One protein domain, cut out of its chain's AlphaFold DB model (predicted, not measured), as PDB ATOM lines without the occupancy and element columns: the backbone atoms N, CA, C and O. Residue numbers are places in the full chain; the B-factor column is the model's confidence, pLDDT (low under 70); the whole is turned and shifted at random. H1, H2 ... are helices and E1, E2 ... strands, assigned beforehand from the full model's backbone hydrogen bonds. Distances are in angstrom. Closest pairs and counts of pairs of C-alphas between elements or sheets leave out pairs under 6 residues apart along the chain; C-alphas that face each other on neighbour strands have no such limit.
ATOM      1  N   SER A  35       2.918  12.327 -20.556       72.38
ATOM      2  CA  SER A  35       1.480  12.649 -20.583       72.38
ATOM      3  C   SER A  35       0.529  11.442 -20.603       72.38
ATOM      4  O   SER A  35      -0.670  11.608 -20.380       72.38
ATOM      5  N   GLU A  36       1.033  10.219 -20.749       75.31
ATOM      6  CA  GLU A  36       0.260   8.968 -20.668       75.31
ATOM      7  C   GLU A  36       0.675   8.071 -19.491       75.31
ATOM      8  O   GLU A  36       0.033   7.054 -19.218       75.31
ATOM      9  N   LEU A  37       1.717   8.450 -18.744       76.62
ATOM     10  CA  LEU A  37       2.056   7.769 -17.500       76.62
ATOM     11  C   LEU A  37       0.890   7.861 -16.506       76.62
ATOM     12  O   LEU A  37       0.259   8.901 -16.335       76.62
ATOM     13  N   THR A  38       0.595   6.732 -15.873       78.50
ATOM     14  CA  THR A  38      -0.454   6.593 -14.857       78.50
ATOM     15  C   THR A  38       0.094   5.748 -13.717       78.50
ATOM     16  O   THR A  38       1.115   5.077 -13.893       78.50
ATOM     17  N   ALA A  39      -0.595   5.719 -12.575       77.81
ATOM     18  CA  ALA A  39      -0.167   4.927 -11.424       77.81
ATOM     19  C   ALA A  39       0.088   3.446 -11.774       77.81
ATOM     20  O   ALA A  39       1.068   2.850 -11.332       77.81
ATOM     21  N   GLY A  40      -0.727   2.873 -12.669       76.81
ATOM     22  CA  GLY A  40      -0.546   1.501 -13.150       76.81
ATOM     23  C   GLY A  40       0.774   1.270 -13.897       76.81
ATOM     24  O   GLY A  40       1.331   0.182 -13.802       76.81
ATOM     25  N   HIS A  41       1.300   2.278 -14.599       77.25
ATOM     26  CA  HIS A  41       2.602   2.177 -15.263       77.25
ATOM     27  C   HIS A  41       3.751   2.184 -14.252       77.25
ATOM     28  O   HIS A  41       4.676   1.397 -14.404       77.25
ATOM     29  N   ILE A  42       3.669   2.994 -13.194       77.69
ATOM     30  CA  ILE A  42       4.689   3.013 -12.133       77.69
ATOM     31  C   ILE A  42       4.714   1.680 -11.384       77.69
ATOM     32  O   ILE A  42       5.783   1.120 -11.173       77.69
ATOM     33  N   HIS A  43       3.545   1.108 -11.080       77.25
ATOM     34  CA  HIS A  43       3.471  -0.242 -10.514       77.25
ATOM     35  C   HIS A  43       4.122  -1.295 -11.414       77.25
ATOM     36  O   HIS A  43       4.807  -2.179 -10.902       77.25
ATOM     37  N   SER A  44       3.938  -1.205 -12.734       78.56
ATOM     38  CA  SER A  44       4.637  -2.090 -13.668       78.56
ATOM     39  C   SER A  44       6.146  -1.868 -13.645       78.56
ATOM     40  O   SER A  44       6.865  -2.850 -13.636       78.56
ATOM     41  N   LEU A  45       6.643  -0.630 -13.544       75.25
ATOM     42  CA  LEU A  45       8.087  -0.358 -13.472       75.25
ATOM     43  C   LEU A  45       8.745  -0.979 -12.235       75.25
ATOM     44  O   LEU A  45       9.806  -1.587 -12.355       75.25
ATOM     45  N   VAL A  46       8.099  -0.867 -11.071       79.50
ATOM     46  CA  VAL A  46       8.564  -1.523  -9.835       79.50
ATOM     47  C   VAL A  46       8.496  -3.045  -9.980       79.50
ATOM     48  O   VAL A  46       9.425  -3.754  -9.610       79.50
ATOM     49  N   LYS A  47       7.415  -3.565 -10.571       78.19
ATOM     50  CA  LYS A  47       7.218  -5.006 -10.776       78.19
ATOM     51  C   LYS A  47       8.203  -5.617 -11.777       78.19
ATOM     52  O   LYS A  47       8.649  -6.742 -11.574       78.19
ATOM     53  N   ASP A  48       8.496  -4.895 -12.850       75.06
ATOM     54  CA  ASP A  48       9.452  -5.282 -13.885       75.06
ATOM     55  C   ASP A  48      10.901  -5.053 -13.415       75.06
ATOM     56  O   ASP A  48      11.833  -5.512 -14.072       75.06
ATOM     57  N   GLY A  49      11.095  -4.384 -12.269       71.69
ATOM     58  CA  GLY A  49      12.404  -4.133 -11.672       71.69
ATOM     59  C   GLY A  49      13.289  -3.285 -12.576       71.69
ATOM     60  O   GLY A  49      14.469  -3.592 -12.744       71.69
ATOM     61  N   VAL A  50      12.714  -2.259 -13.214       73.31
ATOM     62  CA  VAL A  50      13.455  -1.384 -14.130       73.31
ATOM     63  C   VAL A  50      14.479  -0.593 -13.331       73.31
ATOM     64  O   VAL A  50      14.145   0.404 -12.704       73.31
ATOM     65  N   GLY A  51      15.717  -1.080 -13.331       67.75
ATOM     66  CA  GLY A  51      16.800  -0.444 -12.604       67.75
ATOM     67  C   GLY A  51      17.117   0.952 -13.135       67.75
ATOM     68  O   GLY A  51      17.031   1.212 -14.341       67.75
ATOM     69  N   GLU A  52      17.498   1.830 -12.216       75.81
ATOM     70  CA  GLU A  52      18.162   3.092 -12.482       75.81
ATOM     71  C   GLU A  52      19.324   2.871 -13.450       75.81
ATOM     72  O   GLU A  52      19.954   1.809 -13.538       75.81
ATOM     73  N   GLY A  53      19.607   3.903 -14.219       71.00
ATOM     74  CA  GLY A  53      20.736   3.884 -15.120       71.00
ATOM     75  C   GLY A  53      21.147   5.296 -15.458       71.00
ATOM     76  O   GLY A  53      20.649   6.266 -14.912       71.00
ATOM     77  N   ARG A  54      22.001   5.441 -16.469       68.81
ATOM     78  CA  ARG A  54      22.504   6.755 -16.919       68.81
ATOM     79  C   ARG A  54      21.424   7.744 -17.387       68.81
ATOM     80  O   ARG A  54      21.756   8.857 -17.778       68.81
ATOM     81  N   THR A  55      20.172   7.312 -17.459       75.06
ATOM     82  CA  THR A  55      19.043   8.065 -18.005       75.06
ATOM     83  C   THR A  55      17.794   7.984 -17.140       75.06
ATOM     84  O   THR A  55      16.826   8.642 -17.493       75.06
ATOM     85  N   ILE A  56      17.781   7.187 -16.068       80.56
ATOM     86  CA  ILE A  56      16.646   7.077 -15.148       80.56
ATOM     87  C   ILE A  56      17.203   7.145 -13.740       80.56
ATOM     88  O   ILE A  56      18.092   6.365 -13.414       80.56
ATOM     89  N   GLU A  57      16.642   8.028 -12.935       83.69
ATOM     90  CA  GLU A  57      17.085   8.295 -11.578       83.69
ATOM     91  C   GLU A  57      15.866   8.307 -10.653       83.69
ATOM     92  O   GLU A  57      14.859   8.976 -10.928       83.69
ATOM     93  N   TYR A  58      15.943   7.539  -9.569       85.44
ATOM     94  CA  TYR A  58      14.857   7.372  -8.609       85.44
ATOM     95  C   TYR A  58      15.198   8.081  -7.302       85.44
ATOM     96  O   TYR A  58      16.188   7.768  -6.649       85.44
ATOM     97  N   LYS A  59      14.341   9.011  -6.886       83.12
ATOM     98  CA  LYS A  59      14.443   9.710  -5.606       83.12
ATOM     99  C   LYS A  59      13.205   9.440  -4.760       83.12
ATOM    100  O   LYS A  59      12.069   9.464  -5.238       83.12
ATOM    101  N   ARG A  60      13.420   9.206  -3.466       82.00
ATOM    102  CA  ARG A  60      12.324   9.017  -2.510       82.00
ATOM    103  C   ARG A  60      11.581  10.328  -2.267       82.00
ATOM    104  O   ARG A  60      10.361  10.362  -2.368       82.00
ATOM    105  N   ASP A  61      12.333  11.398  -2.038       76.94
ATOM    106  CA  ASP A  61      11.822  12.704  -1.640       76.94
ATOM    107  C   ASP A  61      12.182  13.783  -2.666       76.94
ATOM    108  O   ASP A  61      13.165  13.671  -3.405       76.94
ATOM    109  N   LEU A  62      11.372  14.840  -2.710       76.62
ATOM    110  CA  LEU A  62      11.681  16.035  -3.491       76.62
ATOM    111  C   LEU A  62      12.887  16.769  -2.882       76.62
ATOM    112  O   LEU A  62      13.071  16.734  -1.661       76.62
ATOM    113  N   PRO A  63      13.704  17.460  -3.699       77.44
ATOM    114  CA  PRO A  63      14.796  18.260  -3.169       77.44
ATOM    115  C   PRO A  63      14.226  19.347  -2.251       77.44
ATOM    116  O   PRO A  63      13.265  20.039  -2.588       77.44
ATOM    117  N   GLY A  64      14.811  19.462  -1.060       74.69
ATOM    118  CA  GLY A  64      14.362  20.401  -0.044       74.69
ATOM    119  C   GLY A  64      14.564  21.869  -0.428       74.69
ATOM    120  O   GLY A  64      15.066  22.229  -1.491       74.69
ATOM    121  N   SER A  65      14.210  22.752   0.506       71.81
ATOM    122  CA  SER A  65      14.329  24.203   0.313       71.81
ATOM    123  C   SER A  65      15.753  24.753   0.337       71.81
ATOM    124  O   SER A  65      15.957  25.934   0.045       71.81
ATOM    125  N   THR A  66      16.707  23.924   0.734       79.38
ATOM    126  CA  THR A  66      18.097  24.285   0.986       79.38
ATOM    127  C   THR A  66      18.860  24.485  -0.317       79.38
ATOM    128  O   THR A  66      18.561  23.850  -1.326       79.38
ATOM    129  N   ASP A  67      19.865  25.356  -0.302       78.88
ATOM    130  CA  ASP A  67      20.676  25.633  -1.492       78.88
ATOM    131  C   ASP A  67      21.470  24.408  -1.967       78.88
ATOM    132  O   ASP A  67      21.581  24.184  -3.168       78.88
ATOM    133  N   GLU A  68      21.912  23.555  -1.040       82.12
ATOM    134  CA  GLU A  68      22.552  22.270  -1.356       82.12
ATOM    135  C   GLU A  68      21.630  21.367  -2.190       82.12
ATOM    136  O   GLU A  68      22.017  20.908  -3.263       82.12
ATOM    137  N   ALA A  69      20.375  21.194  -1.761       82.19
ATOM    138  CA  ALA A  69      19.400  20.355  -2.459       82.19
ATOM    139  C   ALA A  69      19.030  20.915  -3.844       82.19
ATOM    140  O   ALA A  69      18.848  20.158  -4.800       82.19
ATOM    141  N   LYS A  70      18.954  22.248  -3.975       82.19
ATOM    142  CA  LYS A  70      18.790  22.900  -5.284       82.19
ATOM    143  C   LYS A  70      19.998  22.635  -6.176       82.19
ATOM    144  O   LYS A  70      19.814  22.345  -7.352       82.19
ATOM    145  N   GLY A  71      21.211  22.725  -5.632       82.25
ATOM    146  CA  GLY A  71      22.454  22.462  -6.352       82.25
ATOM    147  C   GLY A  71      22.513  21.042  -6.908       82.25
ATOM    148  O   GLY A  71      22.800  20.871  -8.091       82.25
ATOM    149  N   GLU A  72      22.163  20.039  -6.099       84.06
ATOM    150  CA  GLU A  72      22.084  18.643  -6.548       84.06
ATOM    151  C   GLU A  72      21.037  18.461  -7.649       84.06
ATOM    152  O   GLU A  72      21.327  17.891  -8.697       84.06
ATOM    153  N   PHE A  73      19.840  19.025  -7.473       83.44
ATOM    154  CA  PHE A  73      18.791  18.957  -8.488       83.44
ATOM    155  C   PHE A  73      19.204  19.618  -9.812       83.44
ATOM    156  O   PHE A  73      18.961  19.072 -10.888       83.44
ATOM    157  N   LEU A  74      19.857  20.780  -9.750       82.25
ATOM    158  CA  LEU A  74      20.397  21.463 -10.925       82.25
ATOM    159  C   LEU A  74      21.502  20.645 -11.597       82.25
ATOM    160  O   LEU A  74      21.552  20.596 -12.828       82.25
ATOM    161  N   ALA A  75      22.363  19.992 -10.817       83.69
ATOM    162  CA  ALA A  75      23.417  19.126 -11.328       83.69
ATOM    163  C   ALA A  75      22.842  17.896 -12.049       83.69
ATOM    164  O   ALA A  75      23.277  17.596 -13.165       83.69
ATOM    165  N   ASP A  76      21.828  17.245 -11.476       82.69
ATOM    166  CA  ASP A  76      21.125  16.112 -12.091       82.69
ATOM    167  C   ASP A  76      20.469  16.537 -13.412       82.69
ATOM    168  O   ASP A  76      20.706  15.958 -14.475       82.69
ATOM    169  N   VAL A  77      19.693  17.623 -13.374       81.19
ATOM    170  CA  VAL A  77      18.971  18.153 -14.538       81.19
ATOM    171  C   VAL A  77      19.932  18.608 -15.643       81.19
ATOM    172  O   VAL A  77      19.697  18.321 -16.820       81.19
ATOM    173  N   SER A  78      21.036  19.266 -15.285       79.31
ATOM    174  CA  SER A  78      22.092  19.655 -16.226       79.31
ATOM    175  C   SER A  78      22.785  18.431 -16.826       79.31
ATOM    176  O   SER A  78      23.027  18.382 -18.034       79.31
ATOM    177  N   SER A  79      23.032  17.392 -16.026       81.12
ATOM    178  CA  SER A  79      23.597  16.130 -16.508       81.12
ATOM    179  C   SER A  79      22.678  15.460 -17.529       81.12
ATOM    180  O   SER A  79      23.157  15.035 -18.581       81.12
ATOM    181  N   PHE A  80      21.361  15.452 -17.306       80.75
ATOM    182  CA  PHE A  80      20.398  14.940 -18.288       80.75
ATOM    183  C   PHE A  80      20.298  15.803 -19.542       80.75
ATOM    184  O   PHE A  80      20.186  15.270 -20.649       80.75
ATOM    185  N   ALA A  81      20.376  17.126 -19.396       77.69
ATOM    186  CA  ALA A  81      20.413  18.040 -20.531       77.69
ATOM    187  C   ALA A  81      21.655  17.799 -21.404       77.69
ATOM    188  O   ALA A  81      21.537  17.693 -22.624       77.69
ATOM    189  N   ASN A  82      22.823  17.615 -20.780       77.44
ATOM    190  CA  ASN A  82      24.080  17.293 -21.458       77.44
ATOM    191  C   ASN A  82      24.066  15.886 -22.073       77.44
ATOM    192  O   ASN A  82      24.549  15.687 -23.188       77.44
ATOM    193  N   ALA A  83      23.465  14.910 -21.386       73.50
ATOM    194  CA  ALA A  83      23.239  13.564 -21.915       73.50
ATOM    195  C   ALA A  83      22.206  13.544 -23.060       73.50
ATOM    196  O   ALA A  83      22.083  12.548 -23.781       73.50
ATOM    197  N   GLY A  84      21.463  14.640 -23.241       68.62
ATOM    198  CA  GLY A  84      20.401  14.795 -24.228       68.62
ATOM    199  C   GLY A  84      19.123  14.020 -23.898       68.62
ATOM    200  O   GLY A  84      18.221  13.994 -24.731       68.62
ATOM    201  N   ARG A  85      19.038  13.357 -22.739       77.00
ATOM    202  CA  ARG A  85      17.837  12.660 -22.256       77.00
ATOM    203  C   ARG A  85      17.958  12.286 -20.779       77.00
ATOM    204  O   ARG A  85      19.053  11.951 -20.330       77.00
ATOM    205  N   GLY A  86      16.830  12.246 -20.074       80.81
ATOM    206  CA  GLY A  86      16.757  11.722 -18.709       80.81
ATOM    207  C   GLY A  86      15.343  11.676 -18.140       80.81
ATOM    208  O   GLY A  86      14.490  12.456 -18.558       80.81
ATOM    209  N   ASP A  87      15.123  10.773 -17.190       83.75
ATOM    210  CA  ASP A  87      13.891  10.569 -16.434       83.75
ATOM    211  C   ASP A  87      14.210  10.596 -14.938       83.75
ATOM    212  O   ASP A  87      14.890   9.718 -14.424       83.75
ATOM    213  N   LEU A  88      13.696  11.590 -14.233       85.25
ATOM    214  CA  LEU A  88      13.811  11.725 -12.788       85.25
ATOM    215  C   LEU A  88      12.457  11.380 -12.176       85.25
ATOM    216  O   LEU A  88      11.440  11.954 -12.569       85.25
ATOM    217  N   ILE A  89      12.419  10.435 -11.249       84.44
ATOM    218  CA  ILE A  89      11.178   9.951 -10.645       84.44
ATOM    219  C   ILE A  89      11.274  10.143  -9.136       84.44
ATOM    220  O   ILE A  89      12.128   9.551  -8.490       84.44
ATOM    221  N   PHE A  90      10.375  10.947  -8.585       86.12
ATOM    222  CA  PHE A  90      10.268  11.263  -7.165       86.12
ATOM    223  C   PHE A  90       9.088  10.539  -6.521       86.12
ATOM    224  O   PHE A  90       8.000  10.497  -7.098       86.12
ATOM    225  N   GLY A  91       9.266  10.033  -5.303       83.19
ATOM    226  CA  GLY A  91       8.262   9.231  -4.598       83.19
ATOM    227  C   GLY A  91       8.428   7.726  -4.824       83.19
ATOM    228  O   GLY A  91       7.506   6.954  -4.553       83.19
ATOM    229  N   VAL A  92       9.586   7.292  -5.328       83.12
ATOM    230  CA  VAL A  92       9.926   5.874  -5.490       83.12
ATOM    231  C   VAL A  92      11.206   5.580  -4.720       83.12
ATOM    232  O   VAL A  92      12.219   6.253  -4.881       83.12
ATOM    233  N   ASP A  93      11.131   4.567  -3.870       83.56
ATOM    234  CA  ASP A  93      12.262   3.992  -3.164       83.56
ATOM    235  C   ASP A  93      13.011   3.068  -4.115       83.56
ATOM    236  O   ASP A  93      12.429   2.113  -4.644       83.56
ATOM    237  N   ALA A  94      14.290   3.350  -4.324       81.56
ATOM    238  CA  ALA A  94      15.189   2.461  -5.033       81.56
ATOM    239  C   ALA A  94      16.234   1.913  -4.061       81.56
ATOM    240  O   ALA A  94      16.838   2.662  -3.298       81.56
ATOM    241  N   ASP A  95      16.435   0.598  -4.095       81.38
ATOM    242  CA  ASP A  95      17.514  -0.077  -3.381       81.38
ATOM    243  C   ASP A  95      18.517  -0.596  -4.410       81.38
ATOM    244  O   ASP A  95      18.136  -1.313  -5.337       81.38
ATOM    245  N   ASN A  96      19.786  -0.197  -4.286       76.19
ATOM    246  CA  ASN A  96      20.848  -0.526  -5.248       76.19
ATOM    247  C   ASN A  96      20.493  -0.192  -6.711       76.19
ATOM    248  O   ASN A  96      20.786  -0.963  -7.626       76.19
ATOM    249  N   GLY A  97      19.814   0.938  -6.920       70.81
ATOM    250  CA  GLY A  97      19.366   1.347  -8.244       70.81
ATOM    251  C   GLY A  97      18.248   0.475  -8.802       70.81
ATOM    252  O   GLY A  97      18.069   0.434 -10.007       70.81
ATOM    253  N   ILE A  98      17.484  -0.248  -7.981       78.31
ATOM    254  CA  ILE A  98      16.292  -0.983  -8.420       78.31
ATOM    255  C   ILE A  98      15.086  -0.439  -7.659       78.31
ATOM    256  O   ILE A  98      15.115  -0.428  -6.428       78.31
ATOM    257  N   PRO A  99      14.008  -0.010  -8.339       81.00
ATOM    258  CA  PRO A  99      12.812   0.460  -7.663       81.00
ATOM    259  C   PRO A  99      12.186  -0.696  -6.876       81.00
ATOM    260  O   PRO A  99      11.750  -1.691  -7.454       81.00
ATOM    261  N   THR A 100      12.140  -0.569  -5.552       81.19
ATOM    262  CA  THR A 100      11.610  -1.599  -4.646       81.19
ATOM    263  C   THR A 100      10.199  -1.275  -4.187       81.19
ATOM    264  O   THR A 100       9.360  -2.168  -4.053       81.19
ATOM    265  N   ARG A 101       9.912   0.009  -3.955       81.50
ATOM    266  CA  ARG A 101       8.642   0.462  -3.387       81.50
ATOM    267  C   ARG A 101       8.271   1.838  -3.904       81.50
ATOM    268  O   ARG A 101       9.106   2.719  -4.036       81.50
ATOM    269  N   ILE A 102       6.978   2.050  -4.110       82.62
ATOM    270  CA  ILE A 102       6.422   3.382  -4.337       82.62
ATOM    271  C   ILE A 102       6.069   3.935  -2.961       82.62
ATOM    272  O   ILE A 102       5.199   3.382  -2.297       82.62
ATOM    273  N   VAL A 103       6.802   4.951  -2.511       79.38
ATOM    274  CA  VAL A 103       6.573   5.597  -1.207       79.38
ATOM    275  C   VAL A 103       5.573   6.733  -1.355       79.38
ATOM    276  O   VAL A 103       4.867   7.028  -0.407       79.38
ATOM    277  N   GLY A 104       5.476   7.338  -2.542       79.31
ATOM    278  CA  GLY A 104       4.665   8.529  -2.750       79.31
ATOM    279  C   GLY A 104       5.169   9.721  -1.931       79.31
ATOM    280  O   GLY A 104       5.987   9.611  -1.022       79.31
ATOM    281  N   LEU A 105       4.695  10.900  -2.295       78.25
ATOM    282  CA  LEU A 105       5.045  12.154  -1.648       78.25
ATOM    283  C   LEU A 105       3.912  12.544  -0.688       78.25
ATOM    284  O   LEU A 105       2.974  13.248  -1.060       78.25
ATOM    285  N   THR A 106       3.951  12.032   0.544       70.69
ATOM    286  CA  THR A 106       2.880  12.240   1.532       70.69
ATOM    287  C   THR A 106       2.880  13.670   2.078       70.69
ATOM    288  O   THR A 106       3.889  14.148   2.589       70.69
ATOM    289  N   GLY A 107       1.731  14.351   2.045       66.50
ATOM    290  CA  GLY A 107       1.553  15.645   2.725       66.50
ATOM    291  C   GLY A 107       2.223  16.845   2.046       66.50
ATOM    292  O   GLY A 107       2.324  17.905   2.659       66.50
ATOM    293  N   ILE A 108       2.648  16.702   0.789       70.94
ATOM    294  CA  ILE A 108       3.264  17.771  -0.006       70.94
ATOM    295  C   ILE A 108       2.336  18.213  -1.135       70.94
ATOM    296  O   ILE A 108       1.662  17.406  -1.777       70.94
ATOM    297  N   HIS A 109       2.304  19.522  -1.383       72.88
ATOM    298  CA  HIS A 109       1.543  20.115  -2.477       72.88
ATOM    299  C   HIS A 109       2.315  19.949  -3.785       72.88
ATOM    300  O   HIS A 109       3.130  20.799  -4.137       72.88
ATOM    301  N   ALA A 110       2.053  18.856  -4.501       73.19
ATOM    302  CA  ALA A 110       2.793  18.508  -5.707       73.19
ATOM    303  C   ALA A 110       2.815  19.632  -6.756       73.19
ATOM    304  O   ALA A 110       3.873  19.884  -7.316       73.19
ATOM    305  N   ASP A 111       1.714  20.363  -6.970       74.81
ATOM    306  CA  ASP A 111       1.685  21.528  -7.870       74.81
ATOM    307  C   ASP A 111       2.591  22.679  -7.409       74.81
ATOM    308  O   ASP A 111       3.279  23.298  -8.223       74.81
ATOM    309  N   ALA A 112       2.611  22.972  -6.104       82.44
ATOM    310  CA  ALA A 112       3.443  24.037  -5.546       82.44
ATOM    311  C   ALA A 112       4.930  23.682  -5.660       82.44
ATOM    312  O   ALA A 112       5.743  24.515  -6.064       82.44
ATOM    313  N   GLU A 113       5.272  22.427  -5.368       82.69
ATOM    314  CA  GLU A 113       6.630  21.925  -5.532       82.69
ATOM    315  C   GLU A 113       7.033  21.855  -7.008       82.69
ATOM    316  O   GLU A 113       8.143  22.243  -7.352       82.69
ATOM    317  N   LEU A 114       6.133  21.464  -7.913       82.06
ATOM    318  CA  LEU A 114       6.392  21.476  -9.354       82.06
ATOM    319  C   LEU A 114       6.793  22.873  -9.833       82.06
ATOM    320  O   LEU A 114       7.812  23.041 -10.500       82.06
ATOM    321  N   LEU A 115       6.008  23.882  -9.447       83.56
ATOM    322  CA  LEU A 115       6.237  25.274  -9.820       83.56
ATOM    323  C   LEU A 115       7.554  25.798  -9.237       83.56
ATOM    324  O   LEU A 115       8.300  26.525  -9.896       83.56
ATOM    325  N   ARG A 116       7.877  25.375  -8.015       84.38
ATOM    326  CA  ARG A 116       9.143  25.680  -7.356       84.38
ATOM    327  C   ARG A 116      10.341  25.054  -8.072       84.38
ATOM    328  O   ARG A 116      11.344  25.738  -8.289       84.38
ATOM    329  N   LEU A 117      10.258  23.775  -8.428       83.12
ATOM    330  CA  LEU A 117      11.302  23.067  -9.169       83.12
ATOM    331  C   LEU A 117      11.502  23.691 -10.548       83.12
ATOM    332  O   LEU A 117      12.639  23.908 -10.964       83.12
ATOM    333  N   GLU A 118      10.409  24.031 -11.231       83.00
ATOM    334  CA  GLU A 118      10.451  24.702 -12.526       83.00
ATOM    335  C   GLU A 118      11.148  26.065 -12.426       83.00
ATOM    336  O   GLU A 118      12.043  26.342 -13.227       83.00
ATOM    337  N   SER A 119      10.813  26.884 -11.418       84.38
ATOM    338  CA  SER A 119      11.519  28.149 -11.169       84.38
ATOM    339  C   SER A 119      12.999  27.904 -10.893       84.38
ATOM    340  O   SER A 119      13.847  28.527 -11.518       84.38
ATOM    341  N   THR A 120      13.321  26.933 -10.033       83.62
ATOM    342  CA  THR A 120      14.708  26.608  -9.666       83.62
ATOM    343  C   THR A 120      15.536  26.232 -10.893       83.62
ATOM    344  O   THR A 120      16.616  26.779 -11.085       83.62
ATOM    345  N   ILE A 121      15.025  25.361 -11.771       81.75
ATOM    346  CA  ILE A 121      15.709  24.998 -13.023       81.75
ATOM    347  C   ILE A 121      15.844  26.202 -13.946       81.75
ATOM    348  O   ILE A 121      16.891  26.404 -14.558       81.75
ATOM    349  N   ARG A 122      14.782  26.997 -14.072       79.81
ATOM    350  CA  ARG A 122      14.759  28.163 -14.954       79.81
ATOM    351  C   ARG A 122      15.755  29.239 -14.523       79.81
ATOM    352  O   ARG A 122      16.307  29.907 -15.398       79.81
ATOM    353  N   ASP A 123      15.956  29.395 -13.220       81.38
ATOM    354  CA  ASP A 123      16.858  30.382 -12.630       81.38
ATOM    355  C   ASP A 123      18.299  29.851 -12.520       81.38
ATOM    356  O   ASP A 123      19.248  30.619 -12.658       81.38
ATOM    357  N   GLY A 124      18.473  28.540 -12.317       74.62
ATOM    358  CA  GLY A 124      19.771  27.905 -12.077       74.62
ATOM    359  C   GLY A 124      20.452  27.265 -13.292       74.62
ATOM    360  O   GLY A 124      21.654  27.019 -13.234       74.62
ATOM    361  N   VAL A 125      19.738  26.987 -14.394       70.25
ATOM    362  CA  VAL A 125      20.316  26.347 -15.595       70.25
ATOM    363  C   VAL A 125      20.359  27.305 -16.787       70.25
ATOM    364  O   VAL A 125      19.330  27.729 -17.319       70.25
ATOM    365  N   ALA A 126      21.573  27.579 -17.271       65.81
ATOM    366  CA  ALA A 126      21.833  28.273 -18.529       65.81
ATOM    367  C   ALA A 126      22.772  27.420 -19.405       65.81
ATOM    368  O   ALA A 126      23.846  27.050 -18.929       65.81
ATOM    369  N   PRO A 127      22.432  27.119 -20.676       69.81
ATOM    370  CA  PRO A 127      21.253  27.538 -21.445       69.81
ATOM    371  C   PRO A 127      19.950  26.848 -21.006       69.81
ATOM    372  O   PRO A 127      19.963  25.730 -20.500       69.81
ATOM    373  N   ARG A 128      18.804  27.515 -21.223       68.62
ATOM    374  CA  ARG A 128      17.488  26.976 -20.843       68.62
ATOM    375  C   ARG A 128      17.223  25.652 -21.551       68.62
ATOM    376  O   ARG A 128      17.287  25.577 -22.775       68.62
ATOM    377  N   ILE A 129      16.858  24.639 -20.774       70.25
ATOM    378  CA  ILE A 129      16.525  23.315 -21.293       70.25
ATOM    379  C   ILE A 129      15.168  23.390 -22.000       70.25
ATOM    380  O   ILE A 129      14.121  23.528 -21.367       70.25
ATOM    381  N   ILE A 130      15.181  23.301 -23.330       66.25
ATOM    382  CA  ILE A 130      13.973  23.246 -24.159       66.25
ATOM    383  C   ILE A 130      13.584  21.770 -24.302       66.25
ATOM    384  O   ILE A 130      14.376  20.972 -24.793       66.25
ATOM    385  N   GLY A 131      12.386  21.391 -23.841       71.50
ATOM    386  CA  GLY A 131      11.931  19.988 -23.862       71.50
ATOM    387  C   GLY A 131      11.860  19.303 -22.496       71.50
ATOM    388  O   GLY A 131      11.620  18.097 -22.430       71.50
ATOM    389  N   LEU A 132      12.006  20.055 -21.402       79.44
ATOM    390  CA  LEU A 132      11.668  19.563 -20.074       79.44
ATOM    391  C   LEU A 132      10.144  19.380 -19.955       79.44
ATOM    392  O   LEU A 132       9.341  20.208 -20.402       79.44
ATOM    393  N   ARG A 133       9.737  18.239 -19.410       83.12
ATOM    394  CA  ARG A 133       8.352  17.878 -19.138       83.12
ATOM    395  C   ARG A 133       8.282  17.369 -17.717       83.12
ATOM    396  O   ARG A 133       8.955  16.401 -17.390       83.12
ATOM    397  N   MET A 134       7.449  17.985 -16.898       84.50
ATOM    398  CA  MET A 134       7.176  17.483 -15.562       84.50
ATOM    399  C   MET A 134       5.740  17.000 -15.483       84.50
ATOM    400  O   MET A 134       4.858  17.528 -16.167       84.50
ATOM    401  N   ARG A 135       5.503  15.983 -14.666       83.56
ATOM    402  CA  ARG A 135       4.162  15.492 -14.408       83.56
ATOM    403  C   ARG A 135       4.040  14.913 -13.017       83.56
ATOM    404  O   ARG A 135       4.867  14.115 -12.598       83.56
ATOM    405  N   VAL A 136       2.935  15.254 -12.377       84.00
ATOM    406  CA  VAL A 136       2.479  14.631 -11.143       84.00
ATOM    407  C   VAL A 136       1.511  13.502 -11.482       84.00
ATOM    408  O   VAL A 136       0.644  13.647 -12.349       84.00
ATOM    409  N   ILE A 137       1.690  12.358 -10.836       80.31
ATOM    410  CA  ILE A 137       0.791  11.216 -10.914       80.31
ATOM    411  C   ILE A 137       0.233  10.956  -9.531       80.31
ATOM    412  O   ILE A 137       0.913  10.418  -8.658       80.31
ATOM    413  N   ASP A 138      -1.030  11.310  -9.371       73.81
ATOM    414  CA  ASP A 138      -1.833  10.962  -8.213       73.81
ATOM    415  C   ASP A 138      -2.381   9.532  -8.340       73.81
ATOM    416  O   ASP A 138      -2.427   8.941  -9.427       73.81
ATOM    417  N   GLY A 139      -2.840   8.974  -7.219       64.06
ATOM    418  CA  GLY A 139      -3.484   7.657  -7.188       64.06
ATOM    419  C   GLY A 139      -2.662   6.542  -6.545       64.06
ATOM    420  O   GLY A 139      -3.001   5.373  -6.729       64.06
ATOM    421  N   PHE A 140      -1.625   6.883  -5.780       71.19
ATOM    422  CA  PHE A 140      -1.002   5.961  -4.829       71.19
ATOM    423  C   PHE A 140      -1.562   6.197  -3.425       71.19
ATOM    424  O   PHE A 140      -1.995   7.305  -3.108       71.19
ATOM    425  N   ALA A 141      -1.565   5.149  -2.600       64.69
ATOM    426  CA  ALA A 141      -2.088   5.210  -1.235       64.69
ATOM    427  C   ALA A 141      -1.316   6.214  -0.361       64.69
ATOM    428  O   ALA A 141      -1.912   6.884   0.477       64.69
ATOM    429  N   ASP A 142      -0.015   6.344  -0.612       69.31
ATOM    430  CA  ASP A 142       0.905   7.115   0.219       69.31
ATOM    431  C   ASP A 142       1.193   8.535  -0.324       69.31
ATOM    432  O   ASP A 142       1.809   9.345   0.363       69.31
ATOM    433  N   GLY A 143       0.706   8.896  -1.518       76.88
ATOM    434  CA  GLY A 143       0.815  10.258  -2.066       76.88
ATOM    435  C   GLY A 143       1.145  10.322  -3.561       76.88
ATOM    436  O   GLY A 143       1.374   9.292  -4.195       76.88
ATOM    437  N   PRO A 144       1.157  11.519  -4.167       82.38
ATOM    438  CA  PRO A 144       1.540  11.695  -5.566       82.38
ATOM    439  C   PRO A 144       2.993  11.287  -5.845       82.38
ATOM    440  O   PRO A 144       3.855  11.343  -4.975       82.38
ATOM    441  N   VAL A 145       3.282  10.918  -7.089       84.19
ATOM    442  CA  VAL A 145       4.640  10.687  -7.606       84.19
ATOM    443  C   VAL A 145       4.929  11.758  -8.647       84.19
ATOM    444  O   VAL A 145       4.109  11.990  -9.535       84.19
ATOM    445  N   VAL A 146       6.085  12.412  -8.561       84.25
ATOM    446  CA  VAL A 146       6.483  13.445  -9.529       84.25
ATOM    447  C   VAL A 146       7.502  12.862 -10.487       84.25
ATOM    448  O   VAL A 146       8.450  12.207 -10.083       84.25
ATOM    449  N   ILE A 147       7.315  13.101 -11.775       84.62
ATOM    450  CA  ILE A 147       8.195  12.619 -12.830       84.62
ATOM    451  C   ILE A 147       8.670  13.827 -13.619       84.62
ATOM    452  O   ILE A 147       7.859  14.636 -14.066       84.62
ATOM    453  N   VAL A 148       9.975  13.947 -13.813       84.88
ATOM    454  CA  VAL A 148      10.609  14.993 -14.610       84.88
ATOM    455  C   VAL A 148      11.375  14.322 -15.735       84.88
ATOM    456  O   VAL A 148      12.368  13.644 -15.517       84.88
ATOM    457  N   ARG A 149      10.909  14.518 -16.961       84.19
ATOM    458  CA  ARG A 149      11.545  14.018 -18.172       84.19
ATOM    459  C   ARG A 149      12.223  15.158 -18.912       84.19
ATOM    460  O   ARG A 149      11.589  16.152 -19.261       84.19
ATOM    461  N   VAL A 150      13.492  14.967 -19.232       82.94
ATOM    462  CA  VAL A 150      14.269  15.827 -20.121       82.94
ATOM    463  C   VAL A 150      14.352  15.137 -21.478       82.94
ATOM    464  O   VAL A 150      14.912  14.047 -21.587       82.94
ATOM    465  N   GLN A 151      13.767  15.740 -22.515       69.69
ATOM    466  CA  GLN A 151      13.879  15.253 -23.893       69.69
ATOM    467  C   GLN A 151      14.832  16.132 -24.703       69.69
ATOM    468  O   GLN A 151      14.855  17.351 -24.527       69.69
TER     469      GLN A 151
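This is residues 35 to 151 of the 153 residues of the protein "ATP-binding protein" of Phycisphaerales bacterium (UniProt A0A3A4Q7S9). A twisted sheet of four strands, E1, E2, E6 and E5, has two helices, H2 and H3, packed over one face. At the end of the sheet where E2 ends and E6 begins, a small hairpin, E3 and E4, makes a second sheet, with the helix H1 packed on E4. The printed part has 117 residues, with three named helices and six named strands in the order H1 E1 H2 E2 E3 E4 H3 E5 E6; the class is mixed, helices and strands. The large sheet is mixed, in the order E1 E2 E6 E5, and the small one antiparallel. The whole is compact, with a radius of gyration of the C-alphas of 13.4 A, and rounded, spanning 37 by 29 by 27 A.

In the large sheet, E1 is residues 56 to 59, E2 residues 85 to 90, E6 residues 145 to 151, 19.3 A long, and E5 residues 132 to 137. E6 ends at C-alpha 151, (13.879, 15.253, -23.893). H2 is residues 67 to 83, 23.9 A long, beginning at C-alpha 67, (20.676, 25.633, -1.492). H3 is residues 110 to 124, 20.4 A long. E3 is residues 92 to 95 and E4 residues 98 to 102. H1 is residues 39 to 48, 14.2 A long, beginning at C-alpha 39, (-0.167, 4.927, -11.424).

E1 and E2 are parallel, with N 59 and O 89 2.8 A apart, within hydrogen-bond range. E2 and E6 are antiparallel, with N 90 and O 146 at 2.7 A. E6 and E5, a hairpin, have N 149 and O 133 at 2.7 A. E1, H2 and E2 form a strand-helix-strand unit, two parallel neighbour strands with a helix between, and its crossover is right-handed. H2 is on the sheet at a height of 10.9 A, over E2 and E6. H3 is on the same face at 10.5 A, over E5 and only just over E6, with 3 C-alphas there; this makes two layers, helices on one face of a sheet. H2 and H3 touch, about perpendicular at 74 degrees, the closest C-alphas being those of Leu 74 and Ile 121, 6.2 A apart. In the hairpin E3 and E4, N 93 and O 101 are 2.7 A apart. The closest C-alphas of H1 and E4 are those of Val 46 and Pro 99, 5.2 A. H1 only grazes the large sheet, with residues 39 to 42. In H1, H2 and H3 every O i to N i+4 pair is within hydrogen-bond range.

The two C-alphas farthest apart are those of Pro 127 and Ala 141, 38.1 A. The printed part has no cut, and no link is long. The mean pLDDT of the printed part is 78.2; 12 residues are under 70, among them residues 126 to 128 and 141 to 142.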